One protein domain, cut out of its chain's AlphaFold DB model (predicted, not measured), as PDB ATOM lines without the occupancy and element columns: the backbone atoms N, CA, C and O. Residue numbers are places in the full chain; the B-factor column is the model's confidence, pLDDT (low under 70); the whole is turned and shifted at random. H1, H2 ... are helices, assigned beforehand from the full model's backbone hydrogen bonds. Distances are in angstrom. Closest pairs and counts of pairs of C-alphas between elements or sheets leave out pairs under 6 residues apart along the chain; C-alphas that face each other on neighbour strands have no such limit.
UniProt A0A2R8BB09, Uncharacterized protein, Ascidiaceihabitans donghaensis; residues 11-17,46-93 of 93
ATOM      1  N   LYS A  11     -20.751  43.679  54.541       93.56
ATOM      2  CA  LYS A  11     -21.542  44.918  54.491       93.56
ATOM      3  C   LYS A  11     -21.047  45.990  55.467       93.56
ATOM      4  O   LYS A  11     -21.099  47.183  55.153       93.56
ATOM      5  N   GLU A  12     -20.491  45.574  56.600       94.56
ATOM      6  CA  GLU A  12     -19.939  46.448  57.633       94.56
ATOM      7  C   GLU A  12     -18.721  47.230  57.103       94.56
ATOM      8  O   GLU A  12     -18.546  48.409  57.425       94.56
ATOM      9  N   GLU A  13     -17.899  46.623  56.237       94.00
ATOM     10  CA  GLU A  13     -16.767  47.291  55.582       94.00
ATOM     11  C   GLU A  13     -17.220  48.451  54.690       94.00
ATOM     12  O   GLU A  13     -16.609  49.525  54.718       94.00
ATOM     13  N   PHE A  14     -18.313  48.280  53.939       94.38
ATOM     14  CA  PHE A  14     -18.866  49.360  53.125       94.38
ATOM     15  C   PHE A  14     -19.382  50.507  54.002       94.38
ATOM     16  O   PHE A  14     -19.027  51.670  53.780       94.38
ATOM     17  N   ARG A  15     -20.127  50.193  55.069       95.38
ATOM     18  CA  ARG A  15     -20.577  51.196  56.044       95.38
ATOM     19  C   ARG A  15     -19.402  51.946  56.674       95.38
ATOM     20  O   ARG A  15     -19.449  53.175  56.803       95.38
ATOM     21  N   ALA A  16     -18.339  51.237  57.050       94.44
ATOM     22  CA  ALA A  16     -17.135  51.831  57.623       94.44
ATOM     23  C   ALA A  16     -16.420  52.763  56.629       94.44
ATOM     24  O   ALA A  16     -16.025  53.870  57.007       94.44
ATOM     25  N   ALA A  17     -16.310  52.365  55.359       94.50
ATOM     26  CA  ALA A  17     -15.736  53.188  54.297       94.50
ATOM     27  C   ALA A  17     -16.535  54.484  54.088       94.50
ATOM     28  O   ALA A  17     -15.968  55.579  54.124       94.50
ATOM     29  N   MET A  46     -23.336  60.408  52.233       97.00
ATOM     30  CA  MET A  46     -22.399  59.277  52.292       97.00
ATOM     31  C   MET A  46     -22.610  58.428  53.544       97.00
ATOM     32  O   MET A  46     -22.575  57.203  53.478       97.00
ATOM     33  N   MET A  47     -22.868  59.066  54.687       96.62
ATOM     34  CA  MET A  47     -23.148  58.354  55.932       96.62
ATOM     35  C   MET A  47     -24.456  57.555  55.849       96.62
ATOM     36  O   MET A  47     -24.492  56.396  56.262       96.62
ATOM     37  N   ARG A  48     -25.516  58.162  55.297       97.25
ATOM     38  CA  ARG A  48     -26.823  57.520  55.087       97.25
ATOM     39  C   ARG A  48     -26.713  56.335  54.142       97.25
ATOM     40  O   ARG A  48     -27.198  55.265  54.483       97.25
ATOM     41  N   LEU A  49     -26.010  56.497  53.023       97.12
ATOM     42  CA  LEU A  49     -25.794  55.439  52.039       97.12
ATOM     43  C   LEU A  49     -25.142  54.202  52.665       97.12
ATOM     44  O   LEU A  49     -25.630  53.092  52.481       97.12
ATOM     45  N   GLY A  50     -24.072  54.390  53.444       96.69
ATOM     46  CA  GLY A  50     -23.401  53.279  54.121       96.69
ATOM     47  C   GLY A  50     -24.311  52.542  55.105       96.69
ATOM     48  O   GLY A  50     -24.244  51.322  55.211       96.69
ATOM     49  N   ARG A  51     -25.183  53.275  55.808       96.56
ATOM     50  CA  ARG A  51     -26.177  52.684  56.709       96.56
ATOM     51  C   ARG A  51     -27.262  51.928  55.943       96.56
ATOM     52  O   ARG A  51     -27.514  50.783  56.281       96.56
ATOM     53  N   VAL A  52     -27.860  52.542  54.922       97.12
ATOM     54  CA  VAL A  52     -28.898  51.913  54.091       97.12
ATOM     55  C   VAL A  52     -28.374  50.631  53.460       97.12
ATOM     56  O   VAL A  52     -29.045  49.610  53.514       97.12
ATOM     57  N   PHE A  53     -27.155  50.646  52.921       96.25
ATOM     58  CA  PHE A  53     -26.566  49.439  52.355       96.25
ATOM     59  C   PHE A  53     -26.466  48.311  53.387       96.25
ATOM     60  O   PHE A  53     -26.889  47.200  53.099       96.25
ATOM     61  N   GLU A  54     -25.960  48.587  54.592       96.75
ATOM     62  CA  GLU A  54     -25.864  47.576  55.653       96.75
ATOM     63  C   GLU A  54     -27.240  47.065  56.108       96.75
ATOM     64  O   GLU A  54     -27.437  45.852  56.215       96.75
ATOM     65  N   ASP A  55     -28.190  47.976  56.336       96.44
ATOM     66  CA  ASP A  55     -29.537  47.665  56.828       96.44
ATOM     67  C   ASP A  55     -30.324  46.814  55.804       96.44
ATOM     68  O   ASP A  55     -31.120  45.953  56.183       96.44
ATOM     69  N   HIS A  56     -30.071  47.015  54.505       96.56
ATOM     70  CA  HIS A  56     -30.805  46.365  53.419       96.56
ATOM     71  C   HIS A  56     -30.057  45.217  52.720       96.56
ATOM     72  O   HIS A  56     -30.675  44.504  51.936       96.56
ATOM     73  N   TYR A  57     -28.775  44.983  53.022       95.31
ATOM     74  CA  TYR A  57     -27.926  44.001  52.327       95.31
ATOM     75  C   TYR A  57     -28.548  42.594  52.229       95.31
ATOM     76  O   TYR A  57     -28.555  41.982  51.165       95.31
ATOM     77  N   ASP A  58     -29.118  42.101  53.333       94.88
ATOM     78  CA  ASP A  58     -29.780  40.786  53.409       94.88
ATOM     79  C   ASP A  58     -31.316  40.902  53.467       94.88
ATOM     80  O   ASP A  58     -32.016  39.934  53.784       94.88
ATOM     81  N   ASN A  59     -31.868  42.094  53.214       95.81
ATOM     82  CA  ASN A  59     -33.300  42.340  53.324       95.81
ATOM     83  C   ASN A  59     -34.031  41.759  52.106       95.81
ATOM     84  O   ASN A  59     -33.879  42.227  50.978       95.81
ATOM     85  N   LYS A  60     -34.859  40.738  52.350       95.62
ATOM     86  CA  LYS A  60     -35.598  40.033  51.295       95.62
ATOM     87  C   LYS A  60     -36.565  40.933  50.533       95.62
ATOM     88  O   LYS A  60     -36.662  40.783  49.322       95.62
ATOM     89  N   ASP A  61     -37.236  41.853  51.218       95.44
ATOM     90  CA  ASP A  61     -38.219  42.741  50.595       95.44
ATOM     91  C   ASP A  61     -37.517  43.742  49.680       95.44
ATOM     92  O   ASP A  61     -37.939  43.956  48.551       95.44
ATOM     93  N   THR A  62     -36.381  44.291  50.113       95.56
ATOM     94  CA  THR A  62     -35.563  45.171  49.266       95.56
ATOM     95  C   THR A  62     -34.981  44.427  48.072       95.56
ATOM     96  O   THR A  62     -35.002  44.946  46.960       95.56
ATOM     97  N   ASN A  63     -34.523  43.191  48.270       94.75
ATOM     98  CA  ASN A  63     -34.009  42.366  47.182       94.75
ATOM     99  C   ASN A  63     -35.105  41.981  46.176       94.75
ATOM    100  O   ASN A  63     -34.846  41.985  44.978       94.75
ATOM    101  N   ALA A  64     -36.330  41.697  46.627       95.81
ATOM    102  CA  ALA A  64     -37.469  41.470  45.735       95.81
ATOM    103  C   ALA A  64     -37.857  42.752  44.983       95.81
ATOM    104  O   ALA A  64     -38.060  42.739  43.771       95.81
ATOM    105  N   GLN A  65     -37.862  43.882  45.690       96.56
ATOM    106  CA  GLN A  65     -38.224  45.171  45.127       96.56
ATOM    107  C   GLN A  65     -37.258  45.607  44.015       96.56
ATOM    108  O   GLN A  65     -37.705  45.984  42.936       96.56
ATOM    109  N   PHE A  66     -35.944  45.540  44.253       96.38
ATOM    110  CA  PHE A  66     -34.919  45.962  43.288       96.38
ATOM    111  C   PHE A  66     -34.514  44.860  42.299       96.38
ATOM    112  O   PHE A  66     -33.994  45.161  41.223       96.38
ATOM    113  N   GLY A  67     -34.767  43.596  42.634       94.06
ATOM    114  CA  GLY A  67     -34.380  42.440  41.834       94.06
ATOM    115  C   GLY A  67     -32.884  42.134  41.893       94.06
ATOM    116  O   GLY A  67     -32.159  42.524  42.810       94.06
ATOM    117  N   SER A  68     -32.411  41.400  40.889       90.62
ATOM    118  CA  SER A  68     -31.016  40.987  40.759       90.62
ATOM    119  C   SER A  68     -30.552  41.049  39.298       90.62
ATOM    120  O   SER A  68     -31.287  41.446  38.398       90.62
ATOM    121  N   GLY A  69     -29.309  40.635  39.034       89.19
ATOM    122  CA  GLY A  69     -28.833  40.441  37.658       89.19
ATOM    123  C   GLY A  69     -29.517  39.281  36.917       89.19
ATOM    124  O   GLY A  69     -29.349  39.162  35.706       89.19
ATOM    125  N   TYR A  70     -30.262  38.433  37.632       91.81
ATOM    126  CA  TYR A  70     -30.927  37.240  37.101       91.81
ATOM    127  C   TYR A  70     -32.454  37.341  37.159       91.81
ATOM    128  O   TYR A  70     -33.128  36.813  36.278       91.81
ATOM    129  N   ASP A  71     -32.988  38.055  38.152       92.19
ATOM    130  CA  ASP A  71     -34.419  38.165  38.423       92.19
ATOM    131  C   ASP A  71     -34.880  39.617  38.302       92.19
ATOM    132  O   ASP A  71     -34.243  40.535  38.827       92.19
ATOM    133  N   LYS A  72     -36.014  39.834  37.630       93.56
ATOM    134  CA  LYS A  72     -36.635  41.159  37.557       93.56
ATOM    135  C   LYS A  72     -37.207  41.528  38.933       93.56
ATOM    136  O   LYS A  72     -37.923  40.720  39.517       93.56
ATOM    137  N   GLY A  73     -36.911  42.738  39.407       95.38
ATOM    138  CA  GLY A  73     -37.533  43.306  40.607       95.38
ATOM    139  C   GLY A  73     -38.928  43.878  40.354       95.38
ATOM    140  O   GLY A  73     -39.351  44.042  39.205       95.38
ATOM    141  N   ASP A  74     -39.626  44.206  41.436       96.81
ATOM    142  CA  ASP A  74     -40.970  44.791  41.374       96.81
ATOM    143  C   ASP A  74     -40.974  46.248  40.891       96.81
ATOM    144  O   ASP A  74     -41.962  46.696  40.310       96.81
ATOM    145  N   ILE A  75     -39.888  46.997  41.115       95.75
ATOM    146  CA  ILE A  75     -39.794  48.394  40.668       95.75
ATOM    147  C   ILE A  75     -39.340  48.483  39.219       95.75
ATOM    148  O   ILE A  75     -38.446  47.760  38.764       95.75
ATOM    149  N   ASP A  76     -39.910  49.446  38.506       93.19
ATOM    150  CA  ASP A  76     -39.404  49.808  37.197       93.19
ATOM    151  C   ASP A  76     -38.033  50.479  37.325       93.19
ATOM    152  O   ASP A  76     -37.719  51.201  38.274       93.19
ATOM    153  N   LYS A  77     -37.176  50.222  36.333       88.25
ATOM    154  CA  LYS A  77     -35.778  50.673  36.334       88.25
ATOM    155  C   LYS A  77     -35.646  52.193  36.495       88.25
ATOM    156  O   LYS A  77     -34.672  52.658  37.083       88.25
ATOM    157  N   GLU A  78     -36.591  52.946  35.942       91.94
ATOM    158  CA  GLU A  78     -36.609  54.411  35.985       91.94
ATOM    159  C   GLU A  78     -36.882  54.942  37.405       91.94
ATOM    160  O   GLU A  78     -36.343  55.984  37.778       91.94
ATOM    161  N   ASP A  79     -37.592  54.171  38.234       95.56
ATOM    162  CA  ASP A  79     -37.960  54.537  39.605       95.56
ATOM    163  C   ASP A  79     -36.949  54.057  40.657       95.56
ATOM    164  O   ASP A  79     -36.970  54.510  41.803       95.56
ATOM    165  N   ALA A  80     -36.012  53.178  40.288       93.62
ATOM    166  CA  ALA A  80     -35.056  52.584  41.227       93.62
ATOM    167  C   ALA A  80     -34.190  53.622  41.961       93.62
ATOM    168  O   ALA A  80     -33.924  53.487  43.158       93.62
ATOM    169  N   ALA A  81     -33.773  54.688  41.274       94.06
ATOM    170  CA  ALA A  81     -33.005  55.766  41.896       94.06
ATOM    171  C   ALA A  81     -33.838  56.549  42.924       94.06
ATOM    172  O   ALA A  81     -33.323  56.922  43.979       94.06
ATOM    173  N   LEU A  82     -35.126  56.764  42.637       95.44
ATOM    174  CA  LEU A  82     -36.052  57.435  43.545       95.44
ATOM    175  C   LEU A  82     -36.342  56.564  44.773       95.44
ATOM    176  O   LEU A  82     -36.298  57.063  45.896       95.44
ATOM    177  N   ALA A  83     -36.551  55.260  44.578       95.06
ATOM    178  CA  ALA A  83     -36.720  54.305  45.668       95.06
ATOM    179  C   ALA A  83     -35.485  54.273  46.588       95.06
ATOM    180  O   ALA A  83     -35.618  54.367  47.806       95.06
ATOM    181  N   LEU A  84     -34.271  54.235  46.024       95.44
ATOM    182  CA  LEU A  84     -33.033  54.306  46.809       95.44
ATOM    183  C   LEU A  84     -32.921  55.630  47.581       95.44
ATOM    184  O   LEU A  84     -32.500  55.644  48.738       95.44
ATOM    185  N   PHE A  85     -33.300  56.747  46.958       94.94
ATOM    186  CA  PHE A  85     -33.313  58.045  47.624       94.94
ATOM    187  C   PHE A  85     -34.267  58.057  48.825       94.94
ATOM    188  O   PHE A  85     -33.875  58.510  49.900       94.94
ATOM    189  N   ALA A  86     -35.469  57.494  48.677       94.88
ATOM    190  CA  ALA A  86     -36.443  57.376  49.759       94.88
ATOM    191  C   ALA A  86     -35.912  56.542  50.940       94.88
ATOM    192  O   ALA A  86     -36.123  56.916  52.092       94.88
ATOM    193  N   LEU A  87     -35.143  55.476  50.681       94.81
ATOM    194  CA  LEU A  87     -34.479  54.702  51.740       94.81
ATOM    195  C   LEU A  87     -33.437  55.533  52.514       94.81
ATOM    196  O   LEU A  87     -33.292  55.387  53.726       94.81
ATOM    197  N   MET A  88     -32.702  56.422  51.837       94.94
ATOM    198  CA  MET A  88     -31.688  57.280  52.475       94.94
ATOM    199  C   MET A  88     -32.284  58.470  53.239       94.94
ATOM    200  O   MET A  88     -31.677  58.971  54.198       94.94
ATOM    201  N   TYR A  89     -33.456  58.934  52.819       93.94
ATOM    202  CA  TYR A  89     -34.135  60.109  53.353       93.94
ATOM    203  C   TYR A  89     -35.599  59.785  53.666       93.94
ATOM    204  O   TYR A  89     -36.488  60.343  53.023       93.94
ATOM    205  N   PRO A  90     -35.857  58.907  54.653       85.62
ATOM    206  CA  PRO A  90     -37.221  58.595  55.047       85.62
ATOM    207  C   PRO A  90     -37.918  59.862  55.546       85.62
ATOM    208  O   PRO A  90     -37.296  60.716  56.195       85.62
ATOM    209  N   GLU A  91     -39.205  59.979  55.230       83.62
ATOM    210  CA  GLU A  91     -40.047  61.041  55.770       83.62
ATOM    211  C   GLU A  91     -40.032  60.968  57.302       83.62
ATOM    212  O   GLU A  91     -39.925  59.893  57.895       83.62
ATOM    213  N   LYS A  92     -40.041  62.132  57.956       71.94
ATOM    214  CA  LYS A  92     -40.179  62.173  59.411       71.94
ATOM    215  C   LYS A  92     -41.646  61.919  59.735       71.94
ATOM    216  O   LYS A  92     -42.479  62.688  59.259       71.94
ATOM    217  N   ASP A  93     -41.903  60.882  60.528       49.50
ATOM    218  CA  ASP A  93     -43.200  60.644  61.174       49.50
ATOM    219  C   ASP A  93     -43.677  61.865  61.984       49.50
ATOM    220  O   ASP A  93     -42.819  62.558  62.597       49.50
TER     221      ASP A  93
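This is residues 11 to 17 and 46 to 93 of the 93 residues of an uncharacterized protein of Ascidiaceihabitans donghaensis (UniProt A0A2R8BB09). Helices H2, H3 and H4 make an open three-sided frame with few contacts, the end of H4 coming back to H2 near Arg 48; H1 packs side by side with H2. The printed part has 55 residues with four named helices, H1 to H4, and no named strand: all helix. It is only just compact, close to loose, with a radius of gyration of the C-alphas of 11.9 A, and spans 30 by 27 by 18 A.

Start with H1, residues 11 to 17, which touches H2, residues 46 to 56, at a shallow tilt of 5 degrees, opposite ways; their closest C-alphas, Arg 15 and Gly 50, are 4.0 A apart. H3, residues 60 to 66, is close to but not clearly touching H2; their closest C-alphas are His 56 and Thr 62, 6.4 A. H4, residues 80 to 88, touches H2 about perpendicular, at 80 degrees; look at their closest C-alphas, Arg 48 and Met 88, 5.5 A. In these four helices every O i to N i+4 pair is within hydrogen-bond range.

Find C-alpha 11 at (-21.542, 44.918, 54.491), where H1 begins. H2 measures 15.4 A; H4 runs 12.6 A to C-alpha 88 at (-31.688, 57.280, 52.475).

Residues 18 to 45 are not printed, leaving 9.2 A between C-alphas 17 and 46. H3 to H4 is a long link; residue 93 has pLDDT under 70.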